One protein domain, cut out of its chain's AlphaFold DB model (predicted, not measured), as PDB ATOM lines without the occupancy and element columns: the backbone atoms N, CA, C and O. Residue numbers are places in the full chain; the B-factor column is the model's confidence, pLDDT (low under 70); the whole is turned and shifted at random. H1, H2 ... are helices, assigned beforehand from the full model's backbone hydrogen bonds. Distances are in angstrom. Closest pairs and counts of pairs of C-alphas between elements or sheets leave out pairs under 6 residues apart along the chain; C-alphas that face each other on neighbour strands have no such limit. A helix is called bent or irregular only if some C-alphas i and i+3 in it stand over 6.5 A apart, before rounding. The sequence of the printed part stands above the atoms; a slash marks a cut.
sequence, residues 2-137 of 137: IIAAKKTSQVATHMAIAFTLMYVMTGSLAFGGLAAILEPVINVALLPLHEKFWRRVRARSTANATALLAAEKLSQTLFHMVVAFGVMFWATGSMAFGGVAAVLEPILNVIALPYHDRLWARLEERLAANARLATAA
ATOM      1  N   ILE A   2     152.799 118.163  61.418       83.12
ATOM      2  CA  ILE A   2     151.974 117.857  60.230       83.12
ATOM      3  C   ILE A   2     152.715 117.133  59.089       83.12
ATOM      4  O   ILE A   2     152.177 116.200  58.508       83.12
ATOM      5  N   ILE A   3     153.979 117.492  58.827       86.50
ATOM      6  CA  ILE A   3     154.799 116.844  57.787       86.50
ATOM      7  C   ILE A   3     155.022 115.364  58.119       86.50
ATOM      8  O   ILE A   3     154.874 114.509  57.248       86.50
ATOM      9  N   ALA A   4     155.340 115.057  59.380       88.31
ATOM     10  CA  ALA A   4     155.506 113.681  59.834       88.31
ATOM     11  C   ALA A   4     154.192 112.899  59.687       88.31
ATOM     12  O   ALA A   4     154.202 111.826  59.096       88.31
ATOM     13  N   ALA A   5     153.061 113.478  60.108       90.50
ATOM     14  CA  ALA A   5     151.744 112.857  59.960       90.50
ATOM     15  C   ALA A   5     151.401 112.546  58.492       90.50
ATOM     16  O   ALA A   5     150.992 111.427  58.191       90.50
ATOM     17  N   LYS A   6     151.655 113.486  57.573       90.50
ATOM     18  CA  LYS A   6     151.468 113.288  56.127       90.50
ATOM     19  C   LYS A   6     152.343 112.174  55.565       90.50
ATOM     20  O   LYS A   6     151.898 111.396  54.729       90.50
ATOM     21  N   LYS A   7     153.603 112.081  56.001       90.38
ATOM     22  CA  LYS A   7     154.503 111.004  55.562       90.38
ATOM     23  C   LYS A   7     154.075 109.651  56.110       90.38
ATOM     24  O   LYS A   7     154.054 108.682  55.358       90.38
ATOM     25  N   THR A   8     153.660 109.589  57.369       92.50
ATOM     26  CA  THR A   8     153.110 108.369  57.961       92.50
ATOM     27  C   THR A   8     151.832 107.927  57.252       92.50
ATOM     28  O   THR A   8     151.705 106.750  56.926       92.50
ATOM     29  N   SER A   9     150.911 108.843  56.936       93.12
ATOM     30  CA  SER A   9     149.690 108.495  56.199       93.12
ATOM     31  C   SER A   9     149.972 108.086  54.752       93.12
ATOM     32  O   SER A   9     149.272 107.227  54.222       93.12
ATOM     33  N   GLN A  10     151.015 108.643  54.127       92.75
ATOM     34  CA  GLN A  10     151.464 108.239  52.794       92.75
ATOM     35  C   GLN A  10     151.915 106.771  52.794       92.75
ATOM     36  O   GLN A  10     151.476 105.987  51.956       92.75
ATOM     37  N   VAL A  11     152.740 106.392  53.778       91.38
ATOM     38  CA  VAL A  11     153.174 105.002  53.978       91.38
ATOM     39  C   VAL A  11     151.970 104.109  54.276       91.38
ATOM     40  O   VAL A  11     151.809 103.085  53.625       91.38
ATOM     41  N   ALA A  12     151.084 104.512  55.189       93.75
ATOM     42  CA  ALA A  12     149.889 103.738  55.526       93.75
ATOM     43  C   ALA A  12     148.961 103.516  54.318       93.75
ATOM     44  O   ALA A  12     148.418 102.427  54.158       93.75
ATOM     45  N   THR A  13     148.819 104.518  53.446       93.94
ATOM     46  CA  THR A  13     148.031 104.409  52.207       93.94
ATOM     47  C   THR A  13     148.626 103.356  51.276       93.94
ATOM     48  O   THR A  13     147.897 102.504  50.777       93.94
ATOM     49  N   HIS A  14     149.947 103.369  51.088       91.75
ATOM     50  CA  HIS A  14     150.644 102.363  50.288       91.75
ATOM     51  C   HIS A  14     150.470 100.953  50.877       91.75
ATOM     52  O   HIS A  14     150.073 100.041  50.157       91.75
ATOM     53  N   MET A  15     150.631 100.792  52.199       92.44
ATOM     54  CA  MET A  15     150.410  99.499  52.867       92.44
ATOM     55  C   MET A  15     148.975  98.998  52.710       92.44
ATOM     56  O   MET A  15     148.757  97.811  52.484       92.44
ATOM     57  N   ALA A  16     147.989  99.893  52.797       94.81
ATOM     58  CA  ALA A  16     146.590  99.545  52.593       94.81
ATOM     59  C   ALA A  16     146.313  99.104  51.148       94.81
ATOM     60  O   ALA A  16     145.556  98.157  50.937       94.81
ATOM     61  N   ILE A  17     146.937  99.755  50.160       94.19
ATOM     62  CA  ILE A  17     146.837  99.374  48.746       94.19
ATOM     63  C   ILE A  17     147.446  97.988  48.526       94.19
ATOM     64  O   ILE A  17     146.754  97.125  47.990       94.19
ATOM     65  N   ALA A  18     148.679  97.755  48.986       92.25
ATOM     66  CA  ALA A  18     149.363  96.465  48.864       92.25
ATOM     67  C   ALA A  18     148.562  95.334  49.530       92.25
ATOM     68  O   ALA A  18     148.291  94.299  48.917       92.25
ATOM     69  N   PHE A  19     148.092  95.570  50.761       94.62
ATOM     70  CA  PHE A  19     147.245  94.636  51.500       94.62
ATOM     71  C   PHE A  19     145.966  94.298  50.732       94.62
ATOM     72  O   PHE A  19     145.646  93.126  50.535       94.62
ATOM     73  N   THR A  20     145.226  95.326  50.307       94.88
ATOM     74  CA  THR A  20     143.912  95.161  49.671       94.88
ATOM     75  C   THR A  20     144.049  94.479  48.323       94.88
ATOM     76  O   THR A  20     143.290  93.561  48.027       94.88
ATOM     77  N   LEU A  21     145.038  94.888  47.528       93.94
ATOM     78  CA  LEU A  21     145.342  94.264  46.250       93.94
ATOM     79  C   LEU A  21     145.590  92.766  46.433       93.94
ATOM     80  O   LEU A  21     144.955  91.940  45.777       93.94
ATOM     81  N   MET A  22     146.464  92.413  47.371       92.62
ATOM     82  CA  MET A  22     146.827  91.022  47.583       92.62
ATOM     83  C   MET A  22     145.681  90.198  48.171       92.62
ATOM     84  O   MET A  22     145.471  89.049  47.776       92.62
ATOM     85  N   TYR A  23     144.899  90.785  49.075       94.56
ATOM     86  CA  TYR A  23     143.693  90.162  49.599       94.56
ATOM     87  C   TYR A  23     142.676  89.884  48.485       94.56
ATOM     88  O   TYR A  23     142.161  88.776  48.405       94.56
ATOM     89  N   VAL A  24     142.438  90.839  47.580       94.56
ATOM     90  CA  VAL A  24     141.535  90.654  46.430       94.56
ATOM     91  C   VAL A  24     142.041  89.557  45.489       94.56
ATOM     92  O   VAL A  24     141.246  88.772  44.983       94.56
ATOM     93  N   MET A  25     143.355  89.471  45.273       91.00
ATOM     94  CA  MET A  25     143.957  88.480  44.376       91.00
ATOM     95  C   MET A  25     143.956  87.058  44.949       91.00
ATOM     96  O   MET A  25     143.807  86.098  44.197       91.00
ATOM     97  N   THR A  26     144.152  86.916  46.260       92.31
ATOM     98  CA  THR A  26     144.400  85.611  46.904       92.31
ATOM     99  C   THR A  26     143.267  85.136  47.812       92.31
ATOM    100  O   THR A  26     143.240  83.967  48.189       92.31
ATOM    101  N   GLY A  27     142.366  86.030  48.225       94.00
ATOM    102  CA  GLY A  27     141.359  85.788  49.261       94.00
ATOM    103  C   GLY A  27     141.924  85.650  50.682       94.00
ATOM    104  O   GLY A  27     141.174  85.351  51.609       94.00
ATOM    105  N   SER A  28     143.233  85.849  50.885       93.31
ATOM    106  CA  SER A  28     143.925  85.557  52.145       93.31
ATOM    107  C   SER A  28     144.416  86.816  52.849       93.31
ATOM    108  O   SER A  28     145.238  87.571  52.323       93.31
ATOM    109  N   LEU A  29     143.978  87.004  54.097       95.06
ATOM    110  CA  LEU A  29     144.489  88.071  54.965       95.06
ATOM    111  C   LEU A  29     145.981  87.888  55.277       95.06
ATOM    112  O   LEU A  29     146.690  88.875  55.455       95.06
ATOM    113  N   ALA A  30     146.469  86.644  55.314       93.25
ATOM    114  CA  ALA A  30     147.878  86.357  55.563       93.25
ATOM    115  C   ALA A  30     148.760  86.851  54.408       93.25
ATOM    116  O   ALA A  30     149.764  87.516  54.655       93.25
ATOM    117  N   PHE A  31     148.359  86.604  53.154       91.88
ATOM    118  CA  PHE A  31     149.087  87.134  51.996       91.88
ATOM    119  C   PHE A  31     148.968  88.658  51.894       91.88
ATOM    120  O   PHE A  31     149.963  89.312  51.595       91.88
ATOM    121  N   GLY A  32     147.806  89.229  52.234       92.56
ATOM    122  CA  GLY A  32     147.638  90.678  52.410       92.56
ATOM    123  C   GLY A  32     148.635  91.281  53.399       92.56
ATOM    124  O   GLY A  32     149.339  92.237  53.075       92.56
ATOM    125  N   GLY A  33     148.729  90.706  54.599       92.88
ATOM    126  CA  GLY A  33     149.646  91.168  55.641       92.88
ATOM    127  C   GLY A  33     151.116  90.988  55.267       92.88
ATOM    128  O   GLY A  33     151.925  91.876  55.526       92.88
ATOM    129  N   LEU A  34     151.460  89.871  54.617       92.06
ATOM    130  CA  LEU A  34     152.810  89.628  54.107       92.06
ATOM    131  C   LEU A  34     153.213  90.680  53.074       92.06
ATOM    132  O   LEU A  34     154.284  91.263  53.216       92.06
ATOM    133  N   ALA A  35     152.360  90.964  52.087       90.75
ATOM    134  CA  ALA A  35     152.633  91.991  51.082       90.75
ATOM    135  C   ALA A  35     152.846  93.370  51.731       90.75
ATOM    136  O   ALA A  35     153.835  94.042  51.453       90.75
ATOM    137  N   ALA A  36     151.988  93.741  52.686       92.12
ATOM    138  CA  ALA A  36     152.055  95.030  53.373       92.12
ATOM    139  C   ALA A  36     153.289  95.224  54.279       92.12
ATOM    140  O   ALA A  36     153.547  96.340  54.720       92.12
ATOM    141  N   ILE A  37     154.038  94.169  54.616       92.06
ATOM    142  CA  ILE A  37     155.174  94.262  55.550       92.06
ATOM    143  C   ILE A  37     156.488  93.862  54.887       92.06
ATOM    144  O   ILE A  37     157.507  94.528  55.078       92.06
ATOM    145  N   LEU A  38     156.501  92.758  54.145       90.31
ATOM    146  CA  LEU A  38     157.750  92.143  53.718       90.31
ATOM    147  C   LEU A  38     158.517  93.052  52.758       90.31
ATOM    148  O   LEU A  38     159.728  93.218  52.889       90.31
ATOM    149  N   GLU A  39     157.803  93.689  51.836       86.00
ATOM    150  CA  GLU A  39     158.410  94.578  50.859       86.00
ATOM    151  C   GLU A  39     159.039  95.836  51.490       86.00
ATOM    152  O   GLU A  39     160.234  96.066  51.269       86.00
ATOM    153  N   PRO A  40     158.345  96.617  52.348       86.06
ATOM    154  CA  PRO A  40     158.976  97.740  53.040       86.06
ATOM    155  C   PRO A  40     160.156  97.317  53.920       86.06
ATOM    156  O   PRO A  40     161.152  98.039  53.965       86.06
ATOM    157  N   VAL A  41     160.105  96.148  54.569       91.81
ATOM    158  CA  VAL A  41     161.242  95.631  55.353       91.81
ATOM    159  C   VAL A  41     162.459  95.382  54.460       91.81
ATOM    160  O   VAL A  41     163.565  95.827  54.783       91.81
ATOM    161  N   ILE A  42     162.269  94.729  53.312       91.00
ATOM    162  CA  ILE A  42     163.351  94.466  52.356       91.00
ATOM    163  C   ILE A  42     163.889  95.778  51.770       91.00
ATOM    164  O   ILE A  42     165.105  95.962  51.680       91.00
ATOM    165  N   ASN A  43     163.014  96.725  51.435       88.56
ATOM    166  CA  ASN A  43     163.406  98.031  50.910       88.56
ATOM    167  C   ASN A  43     164.234  98.830  51.923       88.56
ATOM    168  O   ASN A  43     165.271  99.382  51.559       88.56
ATOM    169  N   VAL A  44     163.839  98.851  53.200       90.50
ATOM    170  CA  VAL A  44     164.611  99.506  54.269       90.50
ATOM    171  C   VAL A  44     165.994  98.870  54.431       90.50
ATOM    172  O   VAL A  44     166.968  99.582  54.677       90.50
ATOM    173  N   ALA A  45     166.112  97.554  54.246       92.19
ATOM    174  CA  ALA A  45     167.393  96.860  54.330       92.19
ATOM    175  C   ALA A  45     168.303  97.122  53.112       92.19
ATOM    176  O   ALA A  45     169.512  97.307  53.269       92.19
ATOM    177  N   LEU A  46     167.743  97.139  51.898       92.19
ATOM    178  CA  LEU A  46     168.522  97.086  50.656       92.19
ATOM    179  C   LEU A  46     168.684  98.436  49.943       92.19
ATOM    180  O   LEU A  46     169.745  98.680  49.359       92.19
ATOM    181  N   LEU A  47     167.710  99.349  50.021       90.94
ATOM    182  CA  LEU A  47     167.820 100.674  49.391       90.94
ATOM    183  C   LEU A  47     169.039 101.475  49.876       90.94
ATOM    184  O   LEU A  47     169.731 102.041  49.027       90.94
ATOM    185  N   PRO A  48     169.418 101.476  51.172       93.88
ATOM    186  CA  PRO A  48     170.620 102.188  51.608       93.88
ATOM    187  C   PRO A  48     171.904 101.665  50.952       93.88
ATOM    188  O   PRO A  48     172.878 102.407  50.805       93.88
ATOM    189  N   LEU A  49     171.944 100.384  50.569       94.50
ATOM    190  CA  LEU A  49     173.080  99.795  49.861       94.50
ATOM    191  C   LEU A  49     173.105 100.249  48.398       94.50
ATOM    192  O   LEU A  49     174.165 100.650  47.907       94.50
ATOM    193  N   HIS A  50     171.943 100.255  47.740       94.44
ATOM    194  CA  HIS A  50     171.761 100.771  46.378       94.44
ATOM    195  C   HIS A  50     172.152 102.255  46.272       94.44
ATOM    196  O   HIS A  50     172.956 102.628  45.416       94.44
ATOM    197  N   GLU A  51     171.722 103.087  47.221       93.44
ATOM    198  CA  GLU A  51     172.089 104.507  47.273       93.44
ATOM    199  C   GLU A  51     173.593 104.719  47.500       93.44
ATOM    200  O   GLU A  51     174.221 105.592  46.890       93.44
ATOM    201  N   LYS A  52     174.212 103.925  48.386       94.69
ATOM    202  CA  LYS A  52     175.668 103.966  48.609       94.69
ATOM    203  C   LYS A  52     176.432 103.568  47.348       94.69
ATOM    204  O   LYS A  52     177.493 104.134  47.083       94.69
ATOM    205  N   PHE A  53     175.936 102.594  46.589       94.94
ATOM    206  CA  PHE A  53     176.510 102.208  45.303       94.94
ATOM    207  C   PHE A  53     176.452 103.373  44.306       94.94
ATOM    208  O   PHE A  53     177.500 103.822  43.838       94.94
ATOM    209  N   TRP A  54     175.271 103.947  44.073       94.88
ATOM    210  CA  TRP A  54     175.101 105.038  43.112       94.88
ATOM    211  C   TRP A  54     175.858 106.311  43.480       94.88
ATOM    212  O   TRP A  54     176.397 106.987  42.606       94.88
ATOM    213  N   ARG A  55     176.003 106.607  44.774       93.50
ATOM    214  CA  ARG A  55     176.842 107.718  45.245       93.50
ATOM    215  C   ARG A  55     178.297 107.577  44.796       93.50
ATOM    216  O   ARG A  55     178.902 108.562  44.383       93.50
ATOM    217  N   ARG A  56     178.853 106.361  44.844       93.56
ATOM    218  CA  ARG A  56     180.218 106.079  44.368       93.56
ATOM    219  C   ARG A  56     180.312 106.173  42.849       93.56
ATOM    220  O   ARG A  56     181.298 106.706  42.351       93.56
ATOM    221  N   VAL A  57     179.297 105.687  42.131       93.62
ATOM    222  CA  VAL A  57     179.219 105.797  40.665       93.62
ATOM    223  C   VAL A  57     179.208 107.263  40.237       93.62
ATOM    224  O   VAL A  57     180.033 107.661  39.421       93.62
ATOM    225  N   ARG A  58     178.351 108.096  40.844       93.25
ATOM    226  CA  ARG A  58     178.285 109.537  40.558       93.25
ATOM    227  C   ARG A  58     179.594 110.257  40.860       93.25
ATOM    228  O   ARG A  58     180.022 111.074  40.062       93.25
ATOM    229  N   ALA A  59     180.252 109.925  41.971       91.31
ATOM    230  CA  ALA A  59     181.525 110.545  42.343       91.31
ATOM    231  C   ALA A  59     182.677 110.233  41.368       91.31
ATOM    232  O   ALA A  59     183.665 110.958  41.344       91.31
ATOM    233  N   ARG A  60     182.576 109.145  40.592       91.69
ATOM    234  CA  ARG A  60     183.615 108.691  39.652       91.69
ATOM    235  C   ARG A  60     183.273 108.949  38.186       91.69
ATOM    236  O   ARG A  60     184.106 108.693  37.324       91.69
ATOM    237  N   SER A  61     182.055 109.394  37.892       89.25
ATOM    238  CA  SER A  61     181.574 109.553  36.524       89.25
ATOM    239  C   SER A  61     181.700 111.002  36.067       89.25
ATOM    240  O   SER A  61     181.289 111.919  36.769       89.25
ATOM    241  N   THR A  62     182.224 111.200  34.860       88.75
ATOM    242  CA  THR A  62     182.205 112.485  34.143       88.75
ATOM    243  C   THR A  62     180.947 112.650  33.282       88.75
ATOM    244  O   THR A  62     180.812 113.641  32.567       88.75
ATOM    245  N   ALA A  63     180.033 111.673  33.321       86.44
ATOM    246  CA  ALA A  63     178.788 111.708  32.569       86.44
ATOM    247  C   ALA A  63     177.833 112.783  33.104       86.44
ATOM    248  O   ALA A  63     177.959 113.278  34.225       86.44
ATOM    249  N   ASN A  64     176.827 113.114  32.295       89.94
ATOM    250  CA  ASN A  64     175.810 114.087  32.667       89.94
ATOM    251  C   ASN A  64     175.091 113.673  33.967       89.94
ATOM    252  O   ASN A  64     174.519 112.583  34.059       89.94
ATOM    253  N   ALA A  65     175.080 114.575  34.952       89.06
ATOM    254  CA  ALA A  65     174.424 114.373  36.238       89.06
ATOM    255  C   ALA A  65     172.938 114.002  36.096       89.06
ATOM    256  O   ALA A  65     172.454 113.147  36.837       89.06
ATOM    257  N   THR A  66     172.219 114.579  35.127       92.38
ATOM    258  CA  THR A  66     170.797 114.267  34.909       92.38
ATOM    259  C   THR A  66     170.596 112.833  34.428       92.38
ATOM    260  O   THR A  66     169.707 112.142  34.921       92.38
ATOM    261  N   ALA A  67     171.462 112.349  33.533       92.31
ATOM    262  CA  ALA A  67     171.419 110.978  33.035       92.31
ATOM    263  C   ALA A  67     171.714 109.963  34.150       92.31
ATOM    264  O   ALA A  67     171.041 108.939  34.246       92.31
ATOM    265  N   LEU A  68     172.669 110.264  35.036       92.94
ATOM    266  CA  LEU A  68     172.988 109.405  36.180       92.94
ATOM    267  C   LEU A  68     171.852 109.351  37.204       92.94
ATOM    268  O   LEU A  68     171.559 108.280  37.727       92.94
ATOM    269  N   LEU A  69     171.194 110.483  37.473       92.38
ATOM    270  CA  LEU A  69     170.020 110.520  38.347       92.38
ATOM    271  C   LEU A  69     168.847 109.741  37.742       92.38
ATOM    272  O   LEU A  69     168.186 108.980  38.447       92.38
ATOM    273  N   ALA A  70     168.606 109.882  36.436       93.81
ATOM    274  CA  ALA A  70     167.582 109.108  35.740       93.81
ATOM    275  C   ALA A  70     167.877 107.599  35.804       93.81
ATOM    276  O   ALA A  70     166.989 106.813  36.130       93.81
ATOM    277  N   ALA A  71     169.130 107.196  35.574       94.56
ATOM    278  CA  ALA A  71     169.555 105.802  35.661       94.56
ATOM    279  C   ALA A  71     169.432 105.240  37.088       94.56
ATOM    280  O   ALA A  71     168.950 104.121  37.272       94.56
ATOM    281  N   GLU A  72     169.791 106.022  38.110       93.94
ATOM    282  CA  GLU A  72     169.578 105.659  39.513       93.94
ATOM    283  C   GLU A  72     168.097 105.399  39.792       93.94
ATOM    284  O   GLU A  72     167.762 104.331  40.301       93.94
ATOM    285  N   LYS A  73     167.200 106.310  39.392       92.00
ATOM    286  CA  LYS A  73     165.753 106.154  39.606       92.00
ATOM    287  C   LYS A  73     165.151 104.988  38.833       92.00
ATOM    288  O   LYS A  73     164.318 104.262  39.380       92.00
ATOM    289  N   LEU A  74     165.603 104.761  37.604       94.19
ATOM    290  CA  LEU A  74     165.184 103.608  36.815       94.19
ATOM    291  C   LEU A  74     165.622 102.303  37.486       94.19
ATOM    292  O   LEU A  74     164.811 101.400  37.671       94.19
ATOM    293  N   SER A  75     166.883 102.226  37.919       93.88
ATOM    294  CA  SER A  75     167.398 101.044  38.613       93.88
ATOM    295  C   SER A  75     166.740 100.828  39.979       93.88
ATOM    296  O   SER A  75     166.535  99.687  40.368       93.88
ATOM    297  N   GLN A  76     166.367 101.900  40.686       93.44
ATOM    298  CA  GLN A  76     165.615 101.834  41.940       93.44
ATOM    299  C   GLN A  76     164.210 101.260  41.707       93.44
ATOM    300  O   GLN A  76     163.749 100.416  42.471       93.44
ATOM    301  N   THR A  77     163.551 101.680  40.624       89.75
ATOM    302  CA  THR A  77     162.233 101.158  40.231       89.75
ATOM    303  C   THR A  77     162.322  99.683  39.848       89.75
ATOM    304  O   THR A  77     161.545  98.874  40.345       89.75
ATOM    305  N   LEU A  78     163.304  99.311  39.020       92.62
ATOM    306  CA  LEU A  78     163.533  97.919  38.628       92.62
ATOM    307  C   LEU A  78     163.848  97.034  39.838       92.62
ATOM    308  O   LEU A  78     163.349  95.918  39.931       92.62
ATOM    309  N   PHE A  79     164.648  97.544  40.773       92.19
ATOM    310  CA  PHE A  79     164.975  96.857  42.013       92.19
ATOM    311  C   PHE A  79     163.715  96.513  42.822       92.19
ATOM    312  O   PHE A  79     163.523  95.348  43.162       92.19
ATOM    313  N   HIS A  80     162.830  97.487  43.059       89.38
ATOM    314  CA  HIS A  80     161.539  97.243  43.712       89.38
ATOM    315  C   HIS A  80     160.710  96.209  42.937       89.38
ATOM    316  O   HIS A  80     160.198  95.272  43.536       89.38
ATOM    317  N   MET A  81     160.667  96.305  41.607       90.88
ATOM    318  CA  MET A  81     159.936  95.364  40.750       90.88
ATOM    319  C   MET A  81     160.399  93.916  40.918       90.88
ATOM    320  O   MET A  81     159.583  93.002  41.020       90.88
ATOM    321  N   VAL A  82     161.715  93.708  40.984       92.69
ATOM    322  CA  VAL A  82     162.315  92.387  41.200       92.69
ATOM    323  C   VAL A  82     162.025  91.878  42.610       92.69
ATOM    324  O   VAL A  82     161.701  90.702  42.772       92.69
ATOM    325  N   VAL A  83     162.115  92.745  43.620       91.38
ATOM    326  CA  VAL A  83     161.813  92.384  45.011       91.38
ATOM    327  C   VAL A  83     160.340  92.017  45.167       91.38
ATOM    328  O   VAL A  83     160.056  90.920  45.636       91.38
ATOM    329  N   ALA A  84     159.416  92.873  44.727       90.06
ATOM    330  CA  ALA A  84     157.978  92.637  44.799       90.06
ATOM    331  C   ALA A  84     157.593  91.344  44.066       90.06
ATOM    332  O   ALA A  84     156.934  90.475  44.638       90.06
ATOM    333  N   PHE A  85     158.094  91.153  42.838       93.31
ATOM    334  CA  PHE A  85     157.891  89.914  42.092       93.31
ATOM    335  C   PHE A  85     158.413  88.695  42.860       93.31
ATOM    336  O   PHE A  85     157.686  87.719  43.026       93.31
ATOM    337  N   GLY A  86     159.666  88.740  43.322       92.56
ATOM    338  CA  GLY A  86     160.331  87.608  43.966       92.56
ATOM    339  C   GLY A  86     159.681  87.218  45.289       92.56
ATOM    340  O   GLY A  86     159.443  86.038  45.531       92.56
ATOM    341  N   VAL A  87     159.328  88.209  46.108       90.50
ATOM    342  CA  VAL A  87     158.582  88.025  47.358       90.50
ATOM    343  C   VAL A  87     157.246  87.357  47.091       90.50
ATOM    344  O   VAL A  87     156.904  86.369  47.741       90.50
ATOM    345  N   MET A  88     156.495  87.868  46.118       90.69
ATOM    346  CA  MET A  88     155.155  87.365  45.859       90.69
ATOM    347  C   MET A  88     155.160  86.006  45.175       90.69
ATOM    348  O   MET A  88     154.329  85.154  45.495       90.69
ATOM    349  N   PHE A  89     156.123  85.766  44.292       93.31
ATOM    350  CA  PHE A  89     156.369  84.448  43.731       93.31
ATOM    351  C   PHE A  89     156.729  83.443  44.829       93.31
ATOM    352  O   PHE A  89     156.145  82.366  44.872       93.31
ATOM    353  N   TRP A  90     157.627  83.803  45.750       92.62
ATOM    354  CA  TRP A  90     157.997  82.942  46.874       92.62
ATOM    355  C   TRP A  90     156.808  82.645  47.796       92.62
ATOM    356  O   TRP A  90     156.611  81.500  48.191       92.62
ATOM    357  N   ALA A  91     155.990  83.654  48.101       90.00
ATOM    358  CA  ALA A  91     154.846  83.497  48.991       90.00
ATOM    359  C   ALA A  91     153.722  82.650  48.368       90.00
ATOM    360  O   ALA A  91     153.108  81.837  49.054       90.00
ATOM    361  N   THR A  92     153.439  82.834  47.076       90.81
ATOM    362  CA  THR A  92     152.259  82.237  46.419       90.81
ATOM    363  C   THR A  92     152.574  81.034  45.531       90.81
ATOM    364  O   THR A  92     151.658  80.324  45.121       90.81
ATOM    365  N   GLY A  93     153.842  80.828  45.167       93.00
ATOM    366  CA  GLY A  93     154.269  79.858  44.156       93.00
ATOM    367  C   GLY A  93     153.875  80.220  42.717       93.00
ATOM    368  O   GLY A  93     154.089  79.420  41.809       93.00
ATOM    369  N   SER A  94     153.297  81.403  42.477       92.81
ATOM    370  CA  SER A  94     152.731  81.794  41.180       92.81
ATOM    371  C   SER A  94     153.457  82.987  40.576       92.81
ATOM    372  O   SER A  94     153.460  84.092  41.125       92.81
ATOM    373  N   MET A  95     154.025  82.790  39.382       94.19
ATOM    374  CA  MET A  95     154.642  83.881  38.619       94.19
ATOM    375  C   MET A  95     153.609  84.930  38.191       94.19
ATOM    376  O   MET A  95     153.949  86.104  38.071       94.19
ATOM    377  N   ALA A  96     152.348  84.529  37.994       92.56
ATOM    378  CA  ALA A  96     151.274  85.451  37.638       92.56
ATOM    379  C   ALA A  96     150.985  86.430  38.783       92.56
ATOM    380  O   ALA A  96     150.931  87.636  38.552       92.56
ATOM    381  N   PHE A  97     150.878  85.936  40.023       90.75
ATOM    382  CA  PHE A  97     150.677  86.809  41.182       90.75
ATOM    383  C   PHE A  97     151.883  87.723  41.419       90.75
ATOM    384  O   PHE A  97     151.688  88.910  41.666       90.75
ATOM    385  N   GLY A  98     153.111  87.214  41.252       91.62
ATOM    386  CA  GLY A  98     154.320  88.040  41.310       91.62
ATOM    387  C   GLY A  98     154.349  89.152  40.261       91.62
ATOM    388  O   GLY A  98     154.642  90.300  40.586       91.62
ATOM    389  N   GLY A  99     154.003  88.837  39.009       92.12
ATOM    390  CA  GLY A  99     153.977  89.810  37.914       92.12
ATOM    391  C   GLY A  99     152.900  90.877  38.093       92.12
ATOM    392  O   GLY A  99     153.170  92.063  37.910       92.12
ATOM    393  N   VAL A 100     151.691  90.468  38.497       91.44
ATOM    394  CA  VAL A 100     150.596  91.406  38.780       91.44
ATOM    395  C   VAL A 100     150.954  92.303  39.956       91.44
ATOM    396  O   VAL A 100     150.786  93.509  39.834       91.44
ATOM    397  N   ALA A 101     151.477  91.762  41.057       89.12
ATOM    398  CA  ALA A 101     151.860  92.573  42.210       89.12
ATOM    399  C   ALA A 101     152.911  93.623  41.832       89.12
ATOM    400  O   ALA A 101     152.698  94.807  42.075       89.12
ATOM    401  N   ALA A 102     153.972  93.200  41.135       90.94
ATOM    402  CA  ALA A 102     155.024  94.097  40.682       90.94
ATOM    403  C   ALA A 102     154.454  95.262  39.851       90.94
ATOM    404  O   ALA A 102     154.772  96.412  40.100       90.94
ATOM    405  N   VAL A 103     153.550  95.020  38.901       91.12
ATOM    406  CA  VAL A 103     153.066  96.098  38.019       91.12
ATOM    407  C   VAL A 103     151.911  96.902  38.619       91.12
ATOM    408  O   VAL A 103     151.878  98.130  38.507       91.12
ATOM    409  N   LEU A 104     150.929  96.227  39.212       91.06
ATOM    410  CA  LEU A 104     149.656  96.845  39.570       91.06
ATOM    411  C   LEU A 104     149.788  97.743  40.799       91.06
ATOM    412  O   LEU A 104     149.155  98.795  40.859       91.06
ATOM    413  N   GLU A 105     150.627  97.368  41.759       89.06
ATOM    414  CA  GLU A 105     150.823  98.146  42.978       89.06
ATOM    415  C   GLU A 105     151.402  99.552  42.707       89.06
ATOM    416  O   GLU A 105     150.813 100.536  43.178       89.06
ATOM    417  N   PRO A 106     152.473  99.725  41.908       87.75
ATOM    418  CA  PRO A 106     152.936 101.043  41.484       87.75
ATOM    419  C   PRO A 106     151.860 101.856  40.765       87.75
ATOM    420  O   PRO A 106     151.732 103.052  41.024       87.75
ATOM    421  N   ILE A 107     151.059 101.228  39.897       91.38
ATOM    422  CA  ILE A 107     149.976 101.908  39.169       91.38
ATOM    423  C   ILE A 107     148.928 102.443  40.149       91.38
ATOM    424  O   ILE A 107     148.561 103.619  40.082       91.38
ATOM    425  N   LEU A 108     148.481 101.612  41.093       91.94
ATOM    426  CA  LEU A 108     147.515 102.019  42.110       91.94
ATOM    427  C   LEU A 108     148.065 103.147  42.988       91.94
ATOM    428  O   LEU A 108     147.347 104.103  43.273       91.94
ATOM    429  N   ASN A 109     149.348 103.097  43.355       90.50
ATOM    430  CA  ASN A 109     149.994 104.164  44.118       90.50
ATOM    431  C   ASN A 109     150.110 105.473  43.327       90.50
ATOM    432  O   ASN A 109     149.807 106.537  43.865       90.50
ATOM    433  N   VAL A 110     150.490 105.416  42.047       90.69
ATOM    434  CA  VAL A 110     150.549 106.595  41.165       90.69
ATOM    435  C   VAL A 110     149.177 107.248  41.017       90.69
ATOM    436  O   VAL A 110     149.094 108.469  40.925       90.69
ATOM    437  N   ILE A 111     148.098 106.465  41.041       92.12
ATOM    438  CA  ILE A 111     146.733 106.992  40.981       92.12
ATOM    439  C   ILE A 111     146.290 107.547  42.340       92.12
ATOM    440  O   ILE A 111     145.748 108.647  42.387       92.12
ATOM    441  N   ALA A 112     146.507 106.824  43.443       91.31
ATOM    442  CA  ALA A 112     145.964 107.163  44.759       91.31
ATOM    443  C   ALA A 112     146.717 108.302  45.470       91.31
ATOM    444  O   ALA A 112     146.093 109.188  46.066       91.31
ATOM    445  N   LEU A 113     148.052 108.311  45.400       91.62
ATOM    446  CA  LEU A 113     148.888 109.267  46.132       91.62
ATOM    447  C   LEU A 113     148.635 110.738  45.750       91.62
ATOM    448  O   LEU A 113     148.577 111.568  46.656       91.62
ATOM    449  N   PRO A 114     148.380 111.104  44.478       93.19
ATOM    450  CA  PRO A 114     147.991 112.471  44.132       93.19
ATOM    451  C   PRO A 114     146.709 112.948  44.825       93.19
ATOM    452  O   PRO A 114     146.613 114.116  45.203       93.19
ATOM    453  N   TYR A 115     145.715 112.073  45.013       93.62
ATOM    454  CA  TYR A 115     144.497 112.433  45.747       93.62
ATOM    455  C   TYR A 115     144.777 112.596  47.241       93.62
ATOM    456  O   TYR A 115     144.320 113.573  47.837       93.62
ATOM    457  N   HIS A 116     145.572 111.692  47.821       93.44
ATOM    458  CA  HIS A 116     146.065 111.814  49.194       93.44
ATOM    459  C   HIS A 116     146.788 113.153  49.414       93.44
ATOM    460  O   HIS A 116     146.502 113.874  50.371       93.44
ATOM    461  N   ASP A 117     147.677 113.538  48.501       92.31
ATOM    462  CA  ASP A 117     148.468 114.761  48.630       92.31
ATOM    463  C   ASP A 117     147.616 116.024  48.495       92.31
ATOM    464  O   ASP A 117     147.810 116.979  49.251       92.31
ATOM    465  N   ARG A 118     146.621 116.015  47.599       93.25
ATOM    466  CA  ARG A 118     145.631 117.098  47.484       93.25
ATOM    467  C   ARG A 118     144.787 117.239  48.749       93.25
ATOM    468  O   ARG A 118     144.486 118.360  49.153       93.25
ATOM    469  N   LEU A 119     144.400 116.126  49.375       92.25
ATOM    470  CA  LEU A 119     143.660 116.147  50.636       92.25
ATOM    471  C   LEU A 119     144.499 116.786  51.749       92.25
ATOM    472  O   LEU A 119     144.014 117.677  52.445       92.25
ATOM    473  N   TRP A 120     145.766 116.397  51.870       92.56
ATOM    474  CA  TRP A 120     146.673 116.991  52.850       92.56
ATOM    475  C   TRP A 120     146.961 118.464  52.600       92.56
ATOM    476  O   TRP A 120     146.987 119.225  53.560       92.56
ATOM    477  N   ALA A 121     147.113 118.890  51.344       92.12
ATOM    478  CA  ALA A 121     147.311 120.303  51.018       92.12
ATOM    479  C   ALA A 121     146.149 121.167  51.542       92.12
ATOM    480  O   ALA A 121     146.369 122.181  52.199       92.12
ATOM    481  N   ARG A 122     144.903 120.705  51.367       92.06
ATOM    482  CA  ARG A 122     143.716 121.387  51.911       92.06
ATOM    483  C   ARG A 122     143.719 121.446  53.441       92.06
ATOM    484  O   ARG A 122     143.240 122.420  54.019       92.06
ATOM    485  N   LEU A 123     144.210 120.402  54.111       90.56
ATOM    486  CA  LEU A 123     144.325 120.372  55.574       90.56
ATOM    487  C   LEU A 123     145.420 121.325  56.072       90.56
ATOM    488  O   LEU A 123     145.200 122.052  57.038       90.56
ATOM    489  N   GLU A 124     146.569 121.350  55.397       91.19
ATOM    490  CA  GLU A 124     147.680 122.265  55.674       91.19
ATOM    491  C   GLU A 124     147.232 123.731  55.539       91.19
ATOM    492  O   GLU A 124     147.467 124.525  56.450       91.19
ATOM    493  N   GLU A 125     146.507 124.074  54.467       92.75
ATOM    494  CA  GLU A 125     145.942 125.413  54.251       92.75
ATOM    495  C   GLU A 125     144.968 125.825  55.364       92.75
ATOM    496  O   GLU A 125     145.069 126.929  55.904       92.75
ATOM    497  N   ARG A 126     144.049 124.929  55.754       90.81
ATOM    498  CA  ARG A 126     143.076 125.184  56.832       90.81
ATOM    499  C   ARG A 126     143.758 125.421  58.175       90.81
ATOM    500  O   ARG A 126     143.388 126.340  58.901       90.81
ATOM    501  N   LEU A 127     144.760 124.612  58.505       89.56
ATOM    502  CA  LEU A 127     145.498 124.748  59.759       89.56
ATOM    503  C   LEU A 127     146.333 126.032  59.781       89.56
ATOM    504  O   LEU A 127     146.367 126.715  60.803       89.56
ATOM    505  N   ALA A 128     146.940 126.404  58.651       90.44
ATOM    506  CA  ALA A 128     147.656 127.668  58.519       90.44
ATOM    507  C   ALA A 128     146.722 128.884  58.652       90.44
ATOM    508  O   ALA A 128     147.078 129.857  59.316       90.44
ATOM    509  N   ALA A 129     145.522 128.832  58.064       91.88
ATOM    510  CA  ALA A 129     144.521 129.888  58.201       91.88
ATOM    511  C   ALA A 129     144.054 130.052  59.658       91.88
ATOM    512  O   ALA A 129     144.050 131.168  60.175       91.88
ATOM    513  N   ASN A 130     143.747 128.947  60.345       91.62
ATOM    514  CA  ASN A 130     143.338 128.969  61.752       91.62
ATOM    515  C   ASN A 130     144.438 129.529  62.666       91.62
ATOM    516  O   ASN A 130     144.148 130.313  63.566       91.62
ATOM    517  N   ALA A 131     145.700 129.169  62.412       90.38
ATOM    518  CA  ALA A 131     146.833 129.695  63.167       90.38
ATOM    519  C   ALA A 131     146.985 131.215  62.994       90.38
ATOM    520  O   ALA A 131     147.194 131.916  63.978       90.38
ATOM    521  N   ARG A 132     146.823 131.735  61.766       90.88
ATOM    522  CA  ARG A 132     146.875 133.182  61.489       90.88
ATOM    523  C   ARG A 132     145.781 133.955  62.224       90.88
ATOM    524  O   ARG A 132     146.069 135.010  62.779       90.88
ATOM    525  N   LEU A 133     144.555 133.427  62.238       93.19
ATOM    526  CA  LEU A 133     143.436 134.031  62.969       93.19
ATOM    527  C   LEU A 133     143.702 134.056  64.478       93.19
ATOM    528  O   LEU A 133     143.477 135.080  65.109       93.19
ATOM    529  N   ALA A 134     144.238 132.968  65.038       88.50
ATOM    530  CA  ALA A 134     144.565 132.884  66.460       88.50
ATOM    531  C   ALA A 134     145.684 133.849  66.887       88.50
ATOM    532  O   ALA A 134     145.674 134.312  68.017       88.50
ATOM    533  N   THR A 135     146.643 134.157  66.006       92.06
ATOM    534  CA  THR A 135     147.699 135.150  66.283       92.06
ATOM    535  C   THR A 135     147.270 136.600  66.053       92.06
ATOM    536  O   THR A 135     147.991 137.508  66.454       92.06
ATOM    537  N   ALA A 136     146.157 136.825  65.350       83.12
ATOM    538  CA  ALA A 136     145.631 138.158  65.048       83.12
ATOM    539  C   ALA A 136     144.554 138.629  66.046       83.12
ATOM    540  O   ALA A 136     144.126 139.781  65.955       83.12
ATOM    541  N   ALA A 137     144.109 137.746  66.945       68.50
ATOM    542  CA  ALA A 137     143.186 138.015  68.047       68.50
ATOM    543  C   ALA A 137     143.959 138.247  69.353       68.50
ATOM    544  O   ALA A 137     143.482 139.072  70.161       68.50
TER     545      ALA A 137
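Overview. This is residues 2 to 137 of the 137 residues of the protein "DUF2061 domain-containing protein" of Massilia lutea (UniProt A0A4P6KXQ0). Two pairs of helices make a V: in one limb H1 and H4 run side by side in opposite ways, in the other H2b and H3 do the same, and the limbs meet where the end of H1, the arm H2a, the end of H3 and the beginning of H4 come together. Residues 128 to 137 stick out at the tip of one limb and residues 59 to 67 at the tip of the other. The printed part has 136 residues with four named helices, H1, H2, H3 and H4 in chain order, and no named strand; the class is all helix. The whole is loose and flat, with a radius of gyration of the C-alphas of 19.1 A and spans of 63 by 51 by 23 A.

Along the chain. Find C-alpha 2 at (151.974, 117.857, 60.230); from there H1, residues 2 to 26, runs 35.7 A. Next look at H2, residues 29 to 60: by its hydrogen bonds it was assigned as one helix, but it is bent, with C-alphas 36 and 39 6.8 A apart. Its arms are H2a, residues 29 to 36, 10.4 A, and H2b, residues 39 to 60, 31.0 A; they stand at a shallow tilt of 18 degrees. H2b is irregular, with C-alphas 45 and 48 6.8 A apart, and has a kink of 38 degrees near residue 46. H3, residues 65 to 92, covers 40.3 A from C-alpha 65 at (174.424, 114.373, 36.238). H4, residues 95 to 136, runs 61.0 A to C-alpha 136 at (145.631, 138.158, 65.048), with a kink of 28 degrees near residue 106; it is neither bent nor irregular, but only just: C-alphas 111 and 114 are 6.4 A apart.

Arrangement. Begin with H1, which touches H2a with its residues 15 to 23 alone; the closest C-alphas, of Phe 19 and Gly 32, are 4.1 A apart. This helical hairpin has a steep tilt of 44 degrees, opposite ways. H2b and H3 form the second helical hairpin: they touch, closest at the C-alphas of Glu 39 and Ala 84, 6.4 A, at a shallow tilt of 26 degrees. Residues 80 to 89 of H3 touch residues 95 to 103 of H4, closest at the C-alphas of Phe 85 and Gly 98, 4.1 A, at a steep tilt of 62 degrees. H4 also touches H1, closest at the C-alphas of Ala 18 and Glu 105, 6.3 A, at a shallow tilt of 28 degrees, opposite ways. H1 and H3 are apart, and so are H2b and H4. In H1, H2a and H3 every O i to N i+4 pair is within hydrogen-bond range; in H2b 16 of 18 are, and in H4 35 of 38.

Size, cuts and confidence. Look from Gly 93 to Ala 137 for the two C-alphas farthest apart, 63.8 A. The printed part has no cut, and the links H1 to H2, H2 to H3 and H3 to H4 are tight. The mean pLDDT of the printed part is 91.6, and residue 137 alone is under 70.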